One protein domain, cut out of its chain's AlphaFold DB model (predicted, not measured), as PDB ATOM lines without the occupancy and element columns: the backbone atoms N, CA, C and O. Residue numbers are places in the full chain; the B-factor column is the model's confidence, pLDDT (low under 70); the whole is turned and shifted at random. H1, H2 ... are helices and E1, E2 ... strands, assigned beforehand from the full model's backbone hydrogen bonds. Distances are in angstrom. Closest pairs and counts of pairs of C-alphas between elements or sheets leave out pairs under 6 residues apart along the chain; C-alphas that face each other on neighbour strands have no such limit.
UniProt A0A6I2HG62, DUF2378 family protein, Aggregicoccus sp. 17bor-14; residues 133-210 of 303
ATOM      1  N   VAL A 133     -20.029  49.215   7.197       90.12
ATOM      2  CA  VAL A 133     -18.716  49.575   7.744       90.12
ATOM      3  C   VAL A 133     -17.731  48.409   7.645       90.12
ATOM      4  O   VAL A 133     -18.122  47.245   7.542       90.12
ATOM      5  N   GLN A 134     -16.434  48.718   7.657       91.81
ATOM      6  CA  GLN A 134     -15.376  47.710   7.582       91.81
ATOM      7  C   GLN A 134     -15.176  46.993   8.923       91.81
ATOM      8  O   GLN A 134     -15.271  47.599   9.993       91.81
ATOM      9  N   SER A 135     -14.805  45.715   8.856       93.25
ATOM     10  CA  SER A 135     -14.459  44.888  10.020       93.25
ATOM     11  C   SER A 135     -13.350  45.467  10.893       93.25
ATOM     12  O   SER A 135     -13.344  45.254  12.105       93.25
ATOM     13  N   LEU A 136     -12.458  46.261  10.297       93.06
ATOM     14  CA  LEU A 136     -11.372  46.954  10.979       93.06
ATOM     15  C   LEU A 136     -11.861  47.789  12.172       93.06
ATOM     16  O   LEU A 136     -11.152  47.871  13.176       93.06
ATOM     17  N   LEU A 137     -13.066  48.373  12.104       92.94
ATOM     18  CA  LEU A 137     -13.631  49.132  13.225       92.94
ATOM     19  C   LEU A 137     -13.911  48.241  14.435       92.94
ATOM     20  O   LEU A 137     -13.580  48.584  15.570       92.94
ATOM     21  N   PHE A 138     -14.502  47.078  14.173       95.81
ATOM     22  CA  PHE A 138     -14.830  46.100  15.198       95.81
ATOM     23  C   PHE A 138     -13.573  45.461  15.768       95.81
ATOM     24  O   PHE A 138     -13.447  45.331  16.980       95.81
ATOM     25  N   GLU A 139     -12.622  45.101  14.907       95.31
ATOM     26  CA  GLU A 139     -11.361  44.502  15.329       95.31
ATOM     27  C   GLU A 139     -10.555  45.469  16.210       95.31
ATOM     28  O   GLU A 139     -10.041  45.082  17.262       95.31
ATOM     29  N   SER A 140     -10.490  46.745  15.820       96.06
ATOM     30  CA  SER A 140      -9.771  47.773  16.576       96.06
ATOM     31  C   SER A 140     -10.362  47.967  17.968       96.06
ATOM     32  O   SER A 140      -9.607  48.028  18.929       96.06
ATOM     33  N   LEU A 141     -11.690  47.998  18.110       97.25
ATOM     34  CA  LEU A 141     -12.317  48.200  19.416       97.25
ATOM     35  C   LEU A 141     -12.458  46.900  20.214       97.25
ATOM     36  O   LEU A 141     -11.907  46.781  21.302       97.25
ATOM     37  N   PHE A 142     -13.170  45.913  19.680       97.62
ATOM     38  CA  PHE A 142     -13.637  44.751  20.438       97.62
ATOM     39  C   PHE A 142     -12.664  43.571  20.444       97.62
ATOM     40  O   PHE A 142     -12.797  42.699  21.290       97.62
ATOM     41  N   VAL A 143     -11.697  43.512  19.524       96.25
ATOM     42  CA  VAL A 143     -10.701  42.420  19.511       96.25
ATOM     43  C   VAL A 143      -9.376  42.875  20.114       96.25
ATOM     44  O   VAL A 143      -8.699  42.111  20.793       96.25
ATOM     45  N   ARG A 144      -8.981  44.127  19.858       96.75
ATOM     46  CA  ARG A 144      -7.665  44.654  20.250       96.75
ATOM     47  C   ARG A 144      -7.721  45.773  21.288       96.75
ATOM     48  O   ARG A 144      -6.739  45.963  22.010       96.75
ATOM     49  N   GLY A 145      -8.803  46.544  21.326       96.25
ATOM     50  CA  GLY A 145      -8.930  47.739  22.164       96.25
ATOM     51  C   GLY A 145      -9.441  47.450  23.571       96.25
ATOM     52  O   GLY A 145      -8.989  48.084  24.523       96.25
ATOM     53  N   LEU A 146     -10.344  46.479  23.698       96.75
ATOM     54  CA  LEU A 146     -11.021  46.108  24.936       96.75
ATOM     55  C   LEU A 146     -10.655  44.687  25.366       96.75
ATOM     56  O   LEU A 146     -10.468  43.801  24.535       96.75
ATOM     57  N   GLU A 147     -10.626  44.468  26.678       93.81
ATOM     58  CA  GLU A 147     -10.586  43.132  27.273       93.81
ATOM     59  C   GLU A 147     -12.015  42.570  27.282       93.81
ATOM     60  O   GLU A 147     -12.843  42.947  28.115       93.81
ATOM     61  N   VAL A 148     -12.338  41.715  26.310       93.94
ATOM     62  CA  VAL A 148     -13.682  41.139  26.174       93.94
ATOM     63  C   VAL A 148     -13.792  39.853  26.988       93.94
ATOM     64  O   VAL A 148     -13.280  38.807  26.596       93.94
ATOM     65  N   ASP A 149     -14.495  39.930  28.121       96.00
ATOM     66  CA  ASP A 149     -14.860  38.748  28.904       96.00
ATOM     67  C   ASP A 149     -15.964  37.914  28.218       96.00
ATOM     68  O   ASP A 149     -16.604  38.337  27.250       96.00
ATOM     69  N   ALA A 150     -16.204  36.700  28.725       96.38
ATOM     70  CA  ALA A 150     -17.161  35.765  28.131       96.38
ATOM     71  C   ALA A 150     -18.594  36.319  28.045       96.38
ATOM     72  O   ALA A 150     -19.353  35.950  27.144       96.38
ATOM     73  N   ALA A 151     -18.971  37.195  28.970       96.69
ATOM     74  CA  ALA A 151     -20.319  37.720  29.048       96.69
ATOM     75  C   ALA A 151     -20.484  38.993  28.194       96.69
ATOM     76  O   ALA A 151     -21.511  39.126  27.537       96.69
ATOM     77  N   LEU A 152     -19.458  39.843  28.058       96.88
ATOM     78  CA  LEU A 152     -19.423  40.888  27.029       96.88
ATOM     79  C   LEU A 152     -19.434  40.257  25.631       96.88
ATOM     80  O   LEU A 152     -20.154  40.729  24.760       96.88
ATOM     81  N   ALA A 153     -18.703  39.158  25.418       97.56
ATOM     82  CA  ALA A 153     -18.746  38.425  24.153       97.56
ATOM     83  C   ALA A 153     -20.159  37.908  23.828       97.56
ATOM     84  O   ALA A 153     -20.584  37.961  22.675       97.56
ATOM     85  N   ALA A 154     -20.901  37.419  24.829       97.94
ATOM     86  CA  ALA A 154     -22.289  36.996  24.649       97.94
ATOM     87  C   ALA A 154     -23.206  38.172  24.273       97.94
ATOM     88  O   ALA A 154     -23.984  38.050  23.326       97.94
ATOM     89  N   ASP A 155     -23.061  39.315  24.946       98.06
ATOM     90  CA  ASP A 155     -23.846  40.516  24.647       98.06
ATOM     91  C   ASP A 155     -23.527  41.086  23.252       98.06
ATOM     92  O   ASP A 155     -24.429  41.512  22.528       98.06
ATOM     93  N   LEU A 156     -22.254  41.061  22.835       98.19
ATOM     94  CA  LEU A 156     -21.835  41.471  21.490       98.19
ATOM     95  C   LEU A 156     -22.422  40.549  20.413       98.19
ATOM     96  O   LEU A 156     -22.939  41.045  19.408       98.19
ATOM     97  N   ARG A 157     -22.436  39.227  20.644       98.25
ATOM     98  CA  ARG A 157     -23.085  38.271  19.730       98.25
ATOM     99  C   ARG A 157     -24.575  38.550  19.602       98.25
ATOM    100  O   ARG A 157     -25.083  38.592  18.485       98.25
ATOM    101  N   ALA A 158     -25.257  38.819  20.716       98.19
ATOM    102  CA  ALA A 158     -26.667  39.210  20.704       98.19
ATOM    103  C   ALA A 158     -26.909  40.534  19.949       98.19
ATOM    104  O   ALA A 158     -27.959  40.710  19.334       98.19
ATOM    105  N   ALA A 159     -25.934  41.450  19.939       97.81
ATOM    106  CA  ALA A 159     -25.988  42.695  19.170       97.81
ATOM    107  C   ALA A 159     -25.663  42.530  17.667       97.81
ATOM    108  O   ALA A 159     -25.911  43.464  16.888       97.81
ATOM    109  N   GLY A 160     -25.158  41.359  17.257       97.56
ATOM    110  CA  GLY A 160     -24.847  41.002  15.870       97.56
ATOM    111  C   GLY A 160     -23.354  40.928  15.527       97.56
ATOM    112  O   GLY A 160     -23.022  40.892  14.343       97.56
ATOM    113  N   PHE A 161     -22.453  40.918  16.516       98.19
ATOM    114  CA  PHE A 161     -21.008  40.806  16.301       98.19
ATOM    115  C   PHE A 161     -20.401  39.620  17.058       98.19
ATOM    116  O   PHE A 161     -20.491  39.539  18.281       98.19
ATOM    117  N   ASP A 162     -19.721  38.731  16.335       97.12
ATOM    118  CA  ASP A 162     -18.956  37.631  16.924       97.12
ATOM    119  C   ASP A 162     -17.450  37.855  16.736       97.12
ATOM    120  O   ASP A 162     -16.928  37.795  15.622       97.12
ATOM    121  N   ALA A 163     -16.738  38.079  17.843       94.56
ATOM    122  CA  ALA A 163     -15.292  38.291  17.840       94.56
ATOM    123  C   ALA A 163     -14.495  37.051  17.388       94.56
ATOM    124  O   ALA A 163     -13.349  37.195  16.967       94.56
ATOM    125  N   GLN A 164     -15.080  35.849  17.461       94.00
ATOM    126  CA  GLN A 164     -14.436  34.619  16.986       94.00
ATOM    127  C   GLN A 164     -14.620  34.406  15.476       94.00
ATOM    128  O   GLN A 164     -13.817  33.713  14.855       94.00
ATOM    129  N   HIS A 165     -15.631  35.039  14.876       95.25
ATOM    130  CA  HIS A 165     -15.999  34.878  13.470       95.25
ATOM    131  C   HIS A 165     -16.196  36.244  12.803       95.25
ATOM    132  O   HIS A 165     -17.298  36.628  12.408       95.25
ATOM    133  N   VAL A 166     -15.101  37.001  12.685       95.56
ATOM    134  CA  VAL A 166     -15.140  38.363  12.143       95.56
ATOM    135  C   VAL A 166     -15.414  38.346  10.629       95.56
ATOM    136  O   VAL A 166     -14.581  37.915   9.838       95.56
ATOM    137  N   GLN A 167     -16.570  38.867  10.220       95.62
ATOM    138  CA  GLN A 167     -16.935  39.130   8.823       95.62
ATOM    139  C   GLN A 167     -16.166  40.327   8.251       95.62
ATOM    140  O   GLN A 167     -15.667  41.151   9.007       95.62
ATOM    141  N   VAL A 168     -16.113  40.466   6.920       93.62
ATOM    142  CA  VAL A 168     -15.396  41.563   6.228       93.62
ATOM    143  C   VAL A 168     -16.085  42.919   6.414       93.62
ATOM    144  O   VAL A 168     -15.424  43.955   6.524       93.62
ATOM    145  N   ARG A 169     -17.420  42.926   6.440       93.38
ATOM    146  CA  ARG A 169     -18.240  44.133   6.561       93.38
ATOM    147  C   ARG A 169     -19.441  43.861   7.446       93.38
ATOM    148  O   ARG A 169     -19.937  42.742   7.476       93.38
ATOM    149  N   TYR A 170     -19.915  44.906   8.110       93.31
ATOM    150  CA  TYR A 170     -21.095  44.853   8.964       93.31
ATOM    151  C   TYR A 170     -22.009  46.040   8.679       93.31
ATOM    152  O   TYR A 170     -21.509  47.107   8.317       93.31
ATOM    153  N   PRO A 171     -23.323  45.905   8.896       92.50
ATOM    154  CA  PRO A 171     -24.215  47.053   8.918       92.50
ATOM    155  C   PRO A 171     -23.815  48.058  10.004       92.50
ATOM    156  O   PRO A 171     -23.461  47.673  11.121       92.50
ATOM    157  N   ALA A 172     -23.871  49.355   9.693       90.06
ATOM    158  CA  ALA A 172     -23.450  50.417  10.608       90.06
ATOM    159  C   ALA A 172     -24.195  50.362  11.955       90.06
ATOM    160  O   ALA A 172     -23.591  50.584  13.005       90.06
ATOM    161  N   GLN A 173     -25.476  49.977  11.957       91.75
ATOM    162  CA  GLN A 173     -26.253  49.865  13.192       91.75
ATOM    163  C   GLN A 173     -25.742  48.762  14.127       91.75
ATOM    164  O   GLN A 173     -25.881  48.888  15.345       91.75
ATOM    165  N   VAL A 174     -25.131  47.694  13.595       95.12
ATOM    166  CA  VAL A 174     -24.498  46.652  14.423       95.12
ATOM    167  C   VAL A 174     -23.373  47.269  15.248       95.12
ATOM    168  O   VAL A 174     -23.286  47.010  16.447       95.12
ATOM    169  N   PHE A 175     -22.558  48.140  14.646       94.25
ATOM    170  CA  PHE A 175     -21.467  48.814  15.352       94.25
ATOM    171  C   PHE A 175     -22.004  49.704  16.476       94.25
ATOM    172  O   PHE A 175     -21.572  49.574  17.620       94.25
ATOM    173  N   THR A 176     -23.013  50.529  16.185       93.88
ATOM    174  CA  THR A 176     -23.656  51.402  17.180       93.88
ATOM    175  C   THR A 176     -24.247  50.609  18.348       93.88
ATOM    176  O   THR A 176     -24.033  50.966  19.509       93.88
ATOM    177  N   ARG A 177     -24.929  49.485  18.079       96.38
ATOM    178  CA  ARG A 177     -25.444  48.597  19.136       96.38
ATOM    179  C   ARG A 177     -24.320  47.999  19.983       96.38
ATOM    180  O   ARG A 177     -24.438  47.980  21.206       96.38
ATOM    181  N   CYS A 178     -23.230  47.555  19.358       97.75
ATOM    182  CA  CYS A 178     -22.073  47.000  20.064       97.75
ATOM    183  C   CYS A 178     -21.382  48.046  20.952       97.75
ATOM    184  O   CYS A 178     -21.025  47.741  22.090       97.75
ATOM    185  N   VAL A 179     -21.247  49.291  20.480       97.19
ATOM    186  CA  VAL A 179     -20.724  50.403  21.292       97.19
ATOM    187  C   VAL A 179     -21.619  50.648  22.505       97.19
ATOM    188  O   VAL A 179     -21.116  50.728  23.623       97.19
ATOM    189  N   ALA A 180     -22.943  50.681  22.318       96.69
ATOM    190  CA  ALA A 180     -23.887  50.866  23.418       96.69
ATOM    191  C   ALA A 180     -23.832  49.718  24.449       96.69
ATOM    192  O   ALA A 180     -23.954  49.954  25.653       96.69
ATOM    193  N   VAL A 181     -23.627  48.474  23.998       97.88
ATOM    194  CA  VAL A 181     -23.393  47.312  24.875       97.88
ATOM    195  C   VAL A 181     -22.112  47.493  25.691       97.88
ATOM    196  O   VAL A 181     -22.153  47.398  26.918       97.88
ATOM    197  N   ALA A 182     -20.991  47.802  25.034       97.75
ATOM    198  CA  ALA A 182     -19.707  47.982  25.708       97.75
ATOM    199  C   ALA A 182     -19.739  49.147  26.703       97.75
ATOM    200  O   ALA A 182     -19.251  49.006  27.820       97.75
ATOM    201  N   GLN A 183     -20.383  50.259  26.345       96.94
ATOM    202  CA  GLN A 183     -20.586  51.401  27.229       96.94
ATOM    203  C   GLN A 183     -21.279  50.995  28.534       96.94
ATOM    204  O   GLN A 183     -20.740  51.232  29.614       96.94
ATOM    205  N   ARG A 184     -22.461  50.365  28.446       96.62
ATOM    206  CA  ARG A 184     -23.248  49.989  29.634       96.62
ATOM    207  C   ARG A 184     -22.504  49.013  30.538       96.62
ATOM    208  O   ARG A 184     -22.662  49.067  31.753       96.62
ATOM    209  N   ARG A 185     -21.721  48.112  29.944       96.56
ATOM    210  CA  ARG A 185     -21.047  47.034  30.670       96.56
ATOM    211  C   ARG A 185     -19.725  47.469  31.294       96.56
ATOM    212  O   ARG A 185     -19.441  47.094  32.426       96.56
ATOM    213  N   LEU A 186     -18.924  48.243  30.564       97.00
ATOM    214  CA  LEU A 186     -17.579  48.634  30.989       97.00
ATOM    215  C   LEU A 186     -17.568  49.928  31.807       97.00
ATOM    216  O   LEU A 186     -16.695  50.103  32.653       97.00
ATOM    217  N   TYR A 187     -18.546  50.811  31.594       97.00
ATOM    218  CA  TYR A 187     -18.582  52.138  32.209       97.00
ATOM    219  C   TYR A 187     -19.947  52.480  32.841       97.00
ATOM    220  O   TYR A 187     -20.491  53.551  32.568       97.00
ATOM    221  N   PRO A 188     -20.514  51.631  33.723       96.00
ATOM    222  CA  PRO A 188     -21.867  51.827  34.263       96.00
ATOM    223  C   PRO A 188     -22.043  53.098  35.114       96.00
ATOM    224  O   PRO A 188     -23.170  53.520  35.350       96.00
ATOM    225  N   GLY A 189     -20.951  53.698  35.599       96.56
ATOM    226  CA  GLY A 189     -20.975  54.922  36.410       96.56
ATOM    227  C   GLY A 189     -20.633  56.206  35.652       96.56
ATOM    228  O   GLY A 189     -20.624  57.272  36.262       96.56
ATOM    229  N   LEU A 190     -20.304  56.121  34.360       97.81
ATOM    230  CA  LEU A 190     -19.974  57.293  33.552       97.81
ATOM    231  C   LEU A 190     -21.205  57.792  32.794       97.81
ATOM    232  O   LEU A 190     -22.062  57.010  32.384       97.81
ATOM    233  N   SER A 191     -21.259  59.104  32.553       96.88
ATOM    234  CA  SER A 191     -22.171  59.668  31.555       96.88
ATOM    235  C   SER A 191     -21.909  59.038  30.187       96.88
ATOM    236  O   SER A 191     -20.767  58.674  29.891       96.88
ATOM    237  N   GLU A 192     -22.923  59.007  29.326       94.62
ATOM    238  CA  GLU A 192     -22.786  58.477  27.968       94.62
ATOM    239  C   GLU A 192     -21.631  59.105  27.186       94.62
ATOM    240  O   GLU A 192     -20.825  58.389  26.596       94.62
ATOM    241  N   GLU A 193     -21.490  60.426  27.266       96.00
ATOM    242  CA  GLU A 193     -20.428  61.166  26.585       96.00
ATOM    243  C   GLU A 193     -19.029  60.705  27.019       96.00
ATOM    244  O   GLU A 193     -18.189  60.364  26.186       96.00
ATOM    245  N   ALA A 194     -18.788  60.653  28.333       97.75
ATOM    246  CA  ALA A 194     -17.513  60.219  28.898       97.75
ATOM    247  C   ALA A 194     -17.196  58.756  28.556       97.75
ATOM    248  O   ALA A 194     -16.076  58.443  28.159       97.75
ATOM    249  N   ALA A 195     -18.182  57.862  28.643       97.94
ATOM    250  CA  ALA A 195     -17.982  56.457  28.305       97.94
ATOM    251  C   ALA A 195     -17.664  56.256  26.815       97.94
ATOM    252  O   ALA A 195     -16.799  55.454  26.466       97.94
ATOM    253  N   GLN A 196     -18.325  57.001  25.925       97.56
ATOM    254  CA  GLN A 196     -18.000  56.980  24.501       97.56
ATOM    255  C   GLN A 196     -16.584  57.508  24.235       97.56
ATOM    256  O   GLN A 196     -15.880  56.913  23.422       97.56
ATOM    257  N   ARG A 197     -16.126  58.557  24.933       98.12
ATOM    258  CA  ARG A 197     -14.735  59.037  24.810       98.12
ATOM    259  C   ARG A 197     -13.719  57.967  25.206       98.12
ATOM    260  O   ARG A 197     -12.811  57.695  24.426       98.12
ATOM    261  N   GLU A 198     -13.931  57.283  26.332       98.44
ATOM    262  CA  GLU A 198     -13.067  56.172  26.771       98.44
ATOM    263  C   GLU A 198     -13.038  55.016  25.758       98.44
ATOM    264  O   GLU A 198     -11.981  54.447  25.465       98.44
ATOM    265  N   LEU A 199     -14.188  54.686  25.158       98.44
ATOM    266  CA  LEU A 199     -14.245  53.725  24.052       98.44
ATOM    267  C   LEU A 199     -13.476  54.226  22.819       98.44
ATOM    268  O   LEU A 199     -12.849  53.423  22.132       98.44
ATOM    269  N   GLY A 200     -13.472  55.533  22.555       97.88
ATOM    270  CA  GLY A 200     -12.708  56.152  21.472       97.88
ATOM    271  C   GLY A 200     -11.198  56.061  21.701       97.88
ATOM    272  O   GLY A 200     -10.451  55.721  20.782       97.88
ATOM    273  N   HIS A 201     -10.740  56.259  22.941       98.31
ATOM    274  CA  HIS A 201      -9.338  56.031  23.308       98.31
ATOM    275  C   HIS A 201      -8.959  54.557  23.144       98.31
ATOM    276  O   HIS A 201      -7.948  54.226  22.523       98.31
ATOM    277  N   ALA A 202      -9.798  53.646  23.650       98.44
ATOM    278  CA  ALA A 202      -9.589  52.208  23.505       98.44
ATOM    279  C   ALA A 202      -9.553  51.770  22.032       98.44
ATOM    280  O   ALA A 202      -8.712  50.948  21.662       98.44
ATOM    281  N   PHE A 203     -10.404  52.360  21.184       98.00
ATOM    282  CA  PHE A 203     -10.410  52.134  19.742       98.00
ATOM    283  C   PHE A 203      -9.042  52.436  19.131       98.00
ATOM    284  O   PHE A 203      -8.482  51.582  18.447       98.00
ATOM    285  N   VAL A 204      -8.480  53.623  19.385       97.31
ATOM    286  CA  VAL A 204      -7.182  54.014  18.815       97.31
ATOM    287  C   VAL A 204      -6.077  53.104  19.342       97.31
ATOM    288  O   VAL A 204      -5.297  52.574  18.553       97.31
ATOM    289  N   ARG A 205      -6.048  52.824  20.651       97.88
ATOM    290  CA  ARG A 205      -5.069  51.895  21.239       97.88
ATOM    291  C   ARG A 205      -5.133  50.502  20.616       97.88
ATOM    292  O   ARG A 205      -4.093  49.896  20.364       97.88
ATOM    293  N   GLY A 206      -6.329  49.989  20.346       97.75
ATOM    294  CA  GLY A 206      -6.504  48.708  19.672       97.75
ATOM    295  C   GLY A 206      -6.182  48.761  18.177       97.75
ATOM    296  O   GLY A 206      -5.547  47.840  17.658       97.75
ATOM    297  N   PHE A 207      -6.505  49.863  17.498       96.38
ATOM    298  CA  PHE A 207      -6.113  50.105  16.111       96.38
ATOM    299  C   PHE A 207      -4.591  50.064  15.949       96.38
ATOM    300  O   PHE A 207      -4.083  49.402  15.045       96.38
ATOM    301  N   LEU A 208      -3.838  50.678  16.867       96.62
ATOM    302  CA  LEU A 208      -2.371  50.648  16.857       96.62
ATOM    303  C   LEU A 208      -1.774  49.248  17.046       96.62
ATOM    304  O   LEU A 208      -0.608  49.048  16.721       96.62
ATOM    305  N   LYS A 209      -2.543  48.269  17.538       97.12
ATOM    306  CA  LYS A 209      -2.115  46.862  17.609       97.12
ATOM    307  C   LYS A 209      -2.304  46.123  16.272       97.12
ATOM    308  O   LYS A 209      -1.785  45.020  16.108       97.12
ATOM    309  N   THR A 210      -3.022  46.704  15.305       95.25
ATOM    310  CA  THR A 210      -3.158  46.156  13.942       95.25
ATOM    311  C   THR A 210      -1.838  46.291  13.159       95.25
ATOM    312  O   THR A 210      -0.960  47.071  13.530       95.25
TER     313      THR A 210
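This is residues 133 to 210 of the 303 residues of the protein "DUF2378 family protein" of Aggregicoccus sp. 17bor-14 (UniProt A0A6I2HG62). The two longest helices, H3 and H4, make a V with H1 in its mouth, and H2 packs beside H3 on the side away from H4. The printed part has 78 residues, with four named helices and one strand in the order H1, H2, E1, H3, H4, mostly helix. It is compact, with a radius of gyration of the C-alphas of 11.4 A and spans of 33 by 27 by 22 A.

H1, residues 135 to 143, touches H4, residues 192 to 207, about perpendicular at 74 degrees; the closest C-alphas, of Ser 140 and Phe 207, are 4.4 A apart. H2, residues 150 to 159, touches H3, residues 172 to 186, at a shallow tilt of 31 degrees, opposite ways; the closest C-alphas, of Leu 156 and Cys 178, are 5.7 A apart. E1, residues 169 to 171, pairs with no named strand, but its residues 169 to 170 pair antiparallel with residues 133 to 134. H3 touches H4 with residues 179 to 183 alone, about perpendicular at 73 degrees; the closest C-alphas, of Gln 183 and Ala 195, are 5.8 A apart. In H1, H2, H3 and H4 every O i to N i+4 pair is within hydrogen-bond range.

H1 begins at C-alpha 135 (-14.459, 44.888, 10.020). From first to last C-alpha H3 measures 21.3 A and H4 22.1 A, ending at C-alpha 207 (-6.113, 50.105, 16.111).

The two C-alphas farthest apart, of Val 168 and Gly 189, are 33.5 A apart. The printed part has no cut and no long link, and no printed residue is under 70 in pLDDT.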